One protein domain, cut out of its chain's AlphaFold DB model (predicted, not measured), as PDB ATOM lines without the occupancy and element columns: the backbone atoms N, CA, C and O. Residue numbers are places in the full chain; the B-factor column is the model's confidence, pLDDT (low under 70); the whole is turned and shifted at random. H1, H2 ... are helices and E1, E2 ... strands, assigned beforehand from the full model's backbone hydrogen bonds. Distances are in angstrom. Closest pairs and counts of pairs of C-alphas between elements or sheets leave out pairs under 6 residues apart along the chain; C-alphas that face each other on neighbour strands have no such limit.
ATOM      1  N   GLN A   4     156.792 278.172 169.539       63.66
ATOM      2  CA  GLN A   4     155.407 278.454 169.894       63.66
ATOM      3  C   GLN A   4     155.214 278.573 171.414       63.66
ATOM      4  O   GLN A   4     154.530 279.498 171.850       63.66
ATOM      5  N   ASP A   5     155.870 277.725 172.213       60.25
ATOM      6  CA  ASP A   5     155.802 277.784 173.682       60.25
ATOM      7  C   ASP A   5     156.453 279.062 174.228       60.25
ATOM      8  O   ASP A   5     155.912 279.711 175.119       60.25
ATOM      9  N   VAL A   6     157.585 279.480 173.647       59.62
ATOM     10  CA  VAL A   6     158.282 280.722 174.030       59.62
ATOM     11  C   VAL A   6     157.447 281.955 173.673       59.62
ATOM     12  O   VAL A   6     157.370 282.904 174.451       59.62
ATOM     13  N   ILE A   7     156.769 281.938 172.521       57.28
ATOM     14  CA  ILE A   7     155.860 283.016 172.107       57.28
ATOM     15  C   ILE A   7     154.610 283.059 173.000       57.28
ATOM     16  O   ILE A   7     154.160 284.150 173.349       57.28
ATOM     17  N   ALA A   8     154.054 281.909 173.390       60.56
ATOM     18  CA  ALA A   8     152.914 281.836 174.305       60.56
ATOM     19  C   ALA A   8     153.282 282.352 175.708       60.56
ATOM     20  O   ALA A   8     152.613 283.238 176.235       60.56
ATOM     21  N   GLN A   9     154.415 281.906 176.254       58.91
ATOM     22  CA  GLN A   9     154.931 282.364 177.545       58.91
ATOM     23  C   GLN A   9     155.279 283.865 177.539       58.91
ATOM     24  O   GLN A   9     155.057 284.568 178.532       58.91
ATOM     25  N   ALA A  10     155.778 284.386 176.413       53.44
ATOM     26  CA  ALA A  10     155.989 285.817 176.220       53.44
ATOM     27  C   ALA A  10     154.660 286.585 176.173       53.44
ATOM     28  O   ALA A  10     154.544 287.616 176.829       53.44
ATOM     29  N   LYS A  11     153.641 286.086 175.459       56.47
ATOM     30  CA  LYS A  11     152.311 286.717 175.391       56.47
ATOM     31  C   LYS A  11     151.639 286.818 176.757       56.47
ATOM     32  O   LYS A  11     151.146 287.895 177.083       56.47
ATOM     33  N   ASP A  12     151.691 285.769 177.573       57.38
ATOM     34  CA  ASP A  12     151.134 285.802 178.932       57.38
ATOM     35  C   ASP A  12     151.895 286.782 179.841       57.38
ATOM     36  O   ASP A  12     151.300 287.494 180.657       57.38
ATOM     37  N   SER A  13     153.210 286.902 179.636       52.19
ATOM     38  CA  SER A  13     154.078 287.833 180.372       52.19
ATOM     39  C   SER A  13     153.965 289.296 179.913       52.19
ATOM     40  O   SER A  13     154.345 290.199 180.663       52.19
ATOM     41  N   LEU A  14     153.436 289.547 178.709       52.66
ATOM     42  CA  LEU A  14     153.275 290.866 178.078       52.66
ATOM     43  C   LEU A  14     151.912 291.524 178.377       52.66
ATOM     44  O   LEU A  14     151.518 292.471 177.697       52.66
ATOM     45  N   THR A  15     151.164 291.047 179.373       62.53
ATOM     46  CA  THR A  15     149.837 291.592 179.687       62.53
ATOM     47  C   THR A  15     149.897 292.706 180.737       62.53
ATOM     48  O   THR A  15     150.643 292.645 181.716       62.53
ATOM     49  N   VAL A  16     149.054 293.732 180.561       58.81
ATOM     50  CA  VAL A  16     148.869 294.871 181.491       58.81
ATOM     51  C   VAL A  16     148.604 294.412 182.935       58.81
ATOM     52  O   VAL A  16     148.944 295.127 183.883       58.81
ATOM     53  N   LYS A  17     148.092 293.185 183.114       65.69
ATOM     54  CA  LYS A  17     147.884 292.540 184.417       65.69
ATOM     55  C   LYS A  17     149.140 292.504 185.286       65.69
ATOM     56  O   LYS A  17     149.020 292.603 186.501       65.69
ATOM     57  N   ARG A  18     150.341 292.436 184.694       65.25
ATOM     58  CA  ARG A  18     151.607 292.440 185.447       65.25
ATOM     59  C   ARG A  18     151.886 293.770 186.163       65.25
ATOM     60  O   ARG A  18     152.704 293.795 187.073       65.25
ATOM     61  N   VAL A  19     151.228 294.858 185.751       68.38
ATOM     62  CA  VAL A  19     151.412 296.205 186.317       68.38
ATOM     63  C   VAL A  19     150.202 296.659 187.135       68.38
ATOM     64  O   VAL A  19     150.390 297.245 188.194       68.38
ATOM     65  N   PHE A  20     148.977 296.407 186.661       64.62
ATOM     66  CA  PHE A  20     147.759 296.974 187.262       64.62
ATOM     67  C   PHE A  20     146.727 295.945 187.755       64.62
ATOM     68  O   PHE A  20     145.736 296.351 188.353       64.62
ATOM     69  N   GLY A  21     146.936 294.638 187.551       69.50
ATOM     70  CA  GLY A  21     145.935 293.614 187.886       69.50
ATOM     71  C   GLY A  21     144.741 293.587 186.920       69.50
ATOM     72  O   GLY A  21     144.870 293.981 185.758       69.50
ATOM     73  N   ASP A  22     143.596 293.071 187.373       69.75
ATOM     74  CA  ASP A  22     142.374 292.996 186.563       69.75
ATOM     75  C   ASP A  22     141.667 294.366 186.464       69.75
ATOM     76  O   ASP A  22     141.659 295.122 187.439       69.75
ATOM     77  N   PRO A  23     141.060 294.711 185.306       66.81
ATOM     78  CA  PRO A  23     140.243 295.915 185.171       66.81
ATOM     79  C   PRO A  23     139.121 295.950 186.213       66.81
ATOM     80  O   PRO A  23     138.513 294.924 186.514       66.81
ATOM     81  N   TYR A  24     138.828 297.142 186.729       70.31
ATOM     82  CA  TYR A  24     137.827 297.343 187.771       70.31
ATOM     83  C   TYR A  24     136.747 298.316 187.299       70.31
ATOM     84  O   TYR A  24     137.046 299.392 186.772       70.31
ATOM     85  N   GLU A  25     135.490 297.934 187.506       77.81
ATOM     86  CA  GLU A  25     134.319 298.760 187.237       77.81
ATOM     87  C   GLU A  25     133.628 299.101 188.555       77.81
ATOM     88  O   GLU A  25     133.381 298.225 189.390       77.81
ATOM     89  N   LYS A  26     133.324 300.385 188.754       80.25
ATOM     90  CA  LYS A  26     132.612 300.857 189.941       80.25
ATOM     91  C   LYS A  26     131.764 302.071 189.613       80.25
ATOM     92  O   LYS A  26     132.232 302.990 188.951       80.25
ATOM     93  N   ASP A  27     130.525 302.075 190.096       81.25
ATOM     94  CA  ASP A  27     129.602 303.211 189.986       81.25
ATOM     95  C   ASP A  27     129.401 303.703 188.532       81.25
ATOM     96  O   ASP A  27     129.328 304.903 188.268       81.25
ATOM     97  N   GLY A  28     129.357 302.774 187.564       79.44
ATOM     98  CA  GLY A  28     129.224 303.087 186.130       79.44
ATOM     99  C   GLY A  28     130.474 303.716 185.500       79.44
ATOM    100  O   GLY A  28     130.410 304.273 184.399       79.44
ATOM    101  N   VAL A  29     131.605 303.655 186.205       79.88
ATOM    102  CA  VAL A  29     132.918 304.099 185.746       79.88
ATOM    103  C   VAL A  29     133.779 302.875 185.452       79.88
ATOM    104  O   VAL A  29     134.077 302.086 186.349       79.88
ATOM    105  N   VAL A  30     134.221 302.750 184.202       82.75
ATOM    106  CA  VAL A  30     135.157 301.700 183.787       82.75
ATOM    107  C   VAL A  30     136.572 302.269 183.814       82.75
ATOM    108  O   VAL A  30     136.869 303.240 183.108       82.75
ATOM    109  N   LEU A  31     137.446 301.669 184.629       77.75
ATOM    110  CA  LEU A  31     138.871 301.988 184.662       77.75
ATOM    111  C   LEU A  31     139.630 301.056 183.713       77.75
ATOM    112  O   LEU A  31     139.681 299.845 183.922       77.75
ATOM    113  N   VAL A  32     140.264 301.633 182.694       82.62
ATOM    114  CA  VAL A  32     141.089 300.900 181.728       82.62
ATOM    115  C   VAL A  32     142.561 301.246 181.976       82.62
ATOM    116  O   VAL A  32     143.024 302.297 181.521       82.62
ATOM    117  N   PRO A  33     143.312 300.413 182.721       78.88
ATOM    118  CA  PRO A  33     144.725 300.665 182.979       78.88
ATOM    119  C   PRO A  33     145.560 300.525 181.700       78.88
ATOM    120  O   PRO A  33     145.337 299.626 180.890       78.88
ATOM    121  N   ALA A  34     146.555 301.395 181.533       81.69
ATOM    122  CA  ALA A  34     147.485 301.379 180.411       81.69
ATOM    123  C   ALA A  34     148.923 301.205 180.919       81.69
ATOM    124  O   ALA A  34     149.444 302.021 181.685       81.69
ATOM    125  N   ALA A  35     149.589 300.145 180.460       83.19
ATOM    126  CA  ALA A  35     150.986 299.857 180.768       83.19
ATOM    127  C   ALA A  35     151.832 299.835 179.492       83.19
ATOM    128  O   ALA A  35     151.394 299.344 178.453       83.19
ATOM    129  N   ALA A  36     153.064 300.336 179.588       81.38
ATOM    130  CA  ALA A  36     154.068 300.144 178.552       81.38
ATOM    131  C   ALA A  36     154.900 298.914 178.893       81.38
ATOM    132  O   ALA A  36     155.460 298.822 179.987       81.38
ATOM    133  N   VAL A  37     155.010 298.000 177.934       81.12
ATOM    134  CA  VAL A  37     155.806 296.783 178.069       81.12
ATOM    135  C   VAL A  37     156.862 296.756 176.973       81.12
ATOM    136  O   VAL A  37     156.585 297.071 175.817       81.12
ATOM    137  N   ARG A  38     158.093 296.419 177.349       81.31
ATOM    138  CA  ARG A  38     159.216 296.208 176.436       81.31
ATOM    139  C   ARG A  38     159.820 294.840 176.696       81.31
ATOM    140  O   ARG A  38     159.927 294.412 177.843       81.31
ATOM    141  N   GLY A  39     160.236 294.184 175.624       85.69
ATOM    142  CA  GLY A  39     160.897 292.892 175.678       85.69
ATOM    143  C   GLY A  39     161.984 292.793 174.627       85.69
ATOM    144  O   GLY A  39     161.887 293.419 173.573       85.69
ATOM    145  N   GLY A  40     163.015 292.016 174.930       85.75
ATOM    146  CA  GLY A  40     164.101 291.720 174.009       85.75
ATOM    147  C   GLY A  40     164.684 290.348 174.308       85.75
ATOM    148  O   GLY A  40     164.682 289.904 175.456       85.75
ATOM    149  N   ALA A  41     165.170 289.685 173.268       86.19
ATOM    150  CA  ALA A  41     165.906 288.437 173.374       86.19
ATOM    151  C   ALA A  41     167.227 288.589 172.621       86.19
ATOM    152  O   ALA A  41     167.285 289.261 171.591       86.19
ATOM    153  N   GLY A  42     168.284 287.995 173.157       82.25
ATOM    154  CA  GLY A  42     169.620 288.037 172.586       82.25
ATOM    155  C   GLY A  42     170.318 286.705 172.796       82.25
ATOM    156  O   GLY A  42     170.150 286.059 173.829       82.25
ATOM    157  N   GLY A  43     171.086 286.288 171.797       85.06
ATOM    158  CA  GLY A  43     171.906 285.089 171.860       85.06
ATOM    159  C   GLY A  43     173.282 285.368 171.282       85.06
ATOM    160  O   GLY A  43     173.400 286.087 170.292       85.06
ATOM    161  N   GLY A  44     174.309 284.821 171.920       79.94
ATOM    162  CA  GLY A  44     175.689 284.861 171.462       79.94
ATOM    163  C   GLY A  44     176.231 283.443 171.385       79.94
ATOM    164  O   GLY A  44     176.037 282.661 172.314       79.94
ATOM    165  N   ASN A  45     176.900 283.122 170.282       80.19
ATOM    166  CA  ASN A  45     177.567 281.838 170.093       80.19
ATOM    167  C   ASN A  45     179.078 282.044 170.100       80.19
ATOM    168  O   ASN A  45     179.573 283.006 169.512       80.19
ATOM    169  N   ASP A  46     179.794 281.132 170.752       79.81
ATOM    170  CA  ASP A  46     181.249 281.095 170.729       79.81
ATOM    171  C   ASP A  46     181.743 280.551 169.369       79.81
ATOM    172  O   ASP A  46     181.266 279.496 168.931       79.81
ATOM    173  N   PRO A  47     182.679 281.236 168.681       70.88
ATOM    174  CA  PRO A  47     183.222 280.795 167.395       70.88
ATOM    175  C   PRO A  47     183.901 279.419 167.436       70.88
ATOM    176  O   PRO A  47     183.931 278.727 166.421       70.88
ATOM    177  N   GLU A  48     184.425 279.002 168.592       78.56
ATOM    178  CA  GLU A  48     185.060 277.690 168.774       78.56
ATOM    179  C   GLU A  48     184.047 276.579 169.104       78.56
ATOM    180  O   GLU A  48     184.430 275.432 169.338       78.56
ATOM    181  N   GLY A  49     182.748 276.899 169.151       62.12
ATOM    182  CA  GLY A  49     181.670 275.938 169.399       62.12
ATOM    183  C   GLY A  49     181.593 275.419 170.839       62.12
ATOM    184  O   GLY A  49     180.822 274.502 171.116       62.12
ATOM    185  N   LYS A  50     182.366 275.994 171.770       73.75
ATOM    186  CA  LYS A  50     182.453 275.538 173.171       73.75
ATOM    187  C   LYS A  50     181.309 276.022 174.063       73.75
ATOM    188  O   LYS A  50     181.189 275.567 175.198       73.75
ATOM    189  N   GLY A  51     180.445 276.902 173.562       69.38
ATOM    190  CA  GLY A  51     179.252 277.331 174.280       69.38
ATOM    191  C   GLY A  51     178.492 278.439 173.563       69.38
ATOM    192  O   GLY A  51     179.063 279.238 172.832       69.38
ATOM    193  N   GLY A  52     177.184 278.491 173.777       81.56
ATOM    194  CA  GLY A  52     176.330 279.585 173.329       81.56
ATOM    195  C   GLY A  52     175.384 279.972 174.454       81.56
ATOM    196  O   GLY A  52     174.788 279.107 175.097       81.56
ATOM    197  N   GLY A  53     175.279 281.268 174.721       80.88
ATOM    198  CA  GLY A  53     174.354 281.819 175.702       80.88
ATOM    199  C   GLY A  53     173.161 282.435 174.991       80.88
ATOM    200  O   GLY A  53     173.334 283.192 174.041       80.88
ATOM    201  N   SER A  54     171.949 282.155 175.464       86.56
ATOM    202  CA  SER A  54     170.771 282.939 175.096       86.56
ATOM    203  C   SER A  54     170.087 283.475 176.344       86.56
ATOM    204  O   SER A  54     170.137 282.865 177.411       86.56
ATOM    205  N   GLY A  55     169.481 284.649 176.212       83.81
ATOM    206  CA  GLY A  55     168.771 285.320 177.285       83.81
ATOM    207  C   GLY A  55     167.630 286.161 176.739       83.81
ATOM    208  O   GLY A  55     167.665 286.641 175.605       83.81
ATOM    209  N   PHE A  56     166.607 286.352 177.563       84.75
ATOM    210  CA  PHE A  56     165.524 287.282 177.284       84.75
ATOM    211  C   PHE A  56     165.233 288.124 178.521       84.75
ATOM    212  O   PHE A  56     165.440 287.689 179.654       84.75
ATOM    213  N   GLY A  57     164.753 289.341 178.293       82.44
ATOM    214  CA  GLY A  57     164.367 290.273 179.340       82.44
ATOM    215  C   GLY A  57     163.038 290.933 179.013       82.44
ATOM    216  O   GLY A  57     162.745 291.225 177.852       82.44
ATOM    217  N   LEU A  58     162.242 291.179 180.051       84.69
ATOM    218  CA  LEU A  58     160.976 291.900 179.976       84.69
ATOM    219  C   LEU A  58     160.975 293.015 181.021       84.69
ATOM    220  O   LEU A  58     161.348 292.794 182.172       84.69
ATOM    221  N   ALA A  59     160.518 294.199 180.629       81.31
ATOM    222  CA  ALA A  59     160.293 295.326 181.522       81.31
ATOM    223  C   ALA A  59     158.898 295.899 181.270       81.31
ATOM    224  O   ALA A  59     158.512 296.141 180.126       81.31
ATOM    225  N   ALA A  60     158.147 296.143 182.339       83.44
ATOM    226  CA  ALA A  60     156.817 296.729 182.273       83.44
ATOM    227  C   ALA A  60     156.722 297.901 183.250       83.44
ATOM    228  O   ALA A  60     157.248 297.824 184.360       83.44
ATOM    229  N   ARG A  61     156.063 298.989 182.841       83.25
ATOM    230  CA  ARG A  61     155.823 300.154 183.701       83.25
ATOM    231  C   ARG A  61     154.440 300.760 183.471       83.25
ATOM    232  O   ARG A  61     153.933 300.708 182.345       83.25
ATOM    233  N   PRO A  62     153.842 301.369 184.504       82.69
ATOM    234  CA  PRO A  62     152.590 302.093 184.352       82.69
ATOM    235  C   PRO A  62     152.792 303.333 183.475       82.69
ATOM    236  O   PRO A  62     153.798 304.033 183.615       82.69
ATOM    237  N   VAL A  63     151.854 303.605 182.562       88.88
ATOM    238  CA  VAL A  63     151.854 304.846 181.758       88.88
ATOM    239  C   VAL A  63     150.590 305.682 181.923       88.88
ATOM    240  O   VAL A  63     150.592 306.851 181.553       88.88
ATOM    241  N   GLY A  64     149.539 305.124 182.522       82.62
ATOM    242  CA  GLY A  64     148.338 305.863 182.893       82.62
ATOM    243  C   GLY A  64     147.119 304.957 182.976       82.62
ATOM    244  O   GLY A  64     147.238 303.733 182.990       82.62
ATOM    245  N   ALA A  65     145.941 305.568 183.010       84.81
ATOM    246  CA  ALA A  65     144.672 304.867 182.897       84.81
ATOM    247  C   ALA A  65     143.646 305.756 182.190       84.81
ATOM    248  O   ALA A  65     143.652 306.977 182.360       84.81
ATOM    249  N   PHE A  66     142.758 305.137 181.418       79.19
ATOM    250  CA  PHE A  66     141.579 305.797 180.873       79.19
ATOM    251  C   PHE A  66     140.388 305.558 181.793       79.19
ATOM    252  O   PHE A  66     140.222 304.474 182.352       79.19
ATOM    253  N   VAL A  67     139.554 306.583 181.932       82.50
ATOM    254  CA  VAL A  67     138.331 306.536 182.731       82.50
ATOM    255  C   VAL A  67     137.160 306.763 181.791       82.50
ATOM    256  O   VAL A  67     137.015 307.848 181.230       82.50
ATOM    257  N   ILE A  68     136.328 305.740 181.610       82.19
ATOM    258  CA  ILE A  68     135.130 305.829 180.776       82.19
ATOM    259  C   ILE A  68     133.930 306.045 181.693       82.19
ATOM    260  O   ILE A  68     133.704 305.270 182.621       82.19
ATOM    261  N   ARG A  69     133.158 307.104 181.424       82.50
ATOM    262  CA  ARG A  69     131.866 307.374 182.066       82.50
ATOM    263  C   ARG A  69     130.788 307.404 180.997       82.50
ATOM    264  O   ARG A  69     130.805 308.281 180.135       82.50
ATOM    265  N   VAL A  70     129.857 306.459 181.049       74.00
ATOM    266  CA  VAL A  70     128.694 306.480 180.159       74.00
ATOM    267  C   VAL A  70     127.699 307.500 180.706       74.00
ATOM    268  O   VAL A  70     127.167 307.335 181.799       74.00
TER     269      VAL A  70
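AT A GLANCE: This is residues 4 to 70 of the 88 residues of the protein "Sporulation protein" of Actinobacteria bacterium (UniProt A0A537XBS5). A long, twisted hairpin of two strands, E2 and E3, makes a rod, with short E1 beside E2 at one end and small helices H1 and H2 partway along; residues 4 to 9 of H1 stick out. The printed part has 67 residues, with H1, H2, E1, E2, E3 in chain order; the class is mixed, and the sheet E1 E2 E3 is a meander, each strand the antiparallel neighbour of the one before. It is extended, radius of gyration of the C-alphas 18.3 A, spanning 64 by 22 by 14 A.

HOW THE PARTS SIT: H1, residues 4 to 13, only grazes the sheet with residues 10 to 13; every O i to N i+4 pair in it is within hydrogen-bond range. H2, residues 17 to 20, too short for such a pair, is on the sheet at a height of 6.5 A. E1, residues 24 to 26, and E2, residues 29 to 45, form a hairpin at 172 degrees, with N 29 and O 26 at 2.9 A. E2 and E3, residues 52 to 69, form another at 167 degrees, with N 38 and O 59 at 2.8 A. The closest C-alphas of H2 and E3, Val 19 and Pro 62, are 6.3 A apart.

IN THESE COORDINATES: H1 begins at C-alpha 4 (155.407, 278.454, 169.894). E2 measures 52.3 A; E3 measures 53.2 A and ends at C-alpha 69 (131.866, 307.374, 182.066).

THE WHOLE: The C-alphas farthest apart, Asp 27 and Glu 48, are 64.6 A apart. The printed part has no cut and no long link. Residues 4 to 23, 49 and 51 have pLDDT under 70.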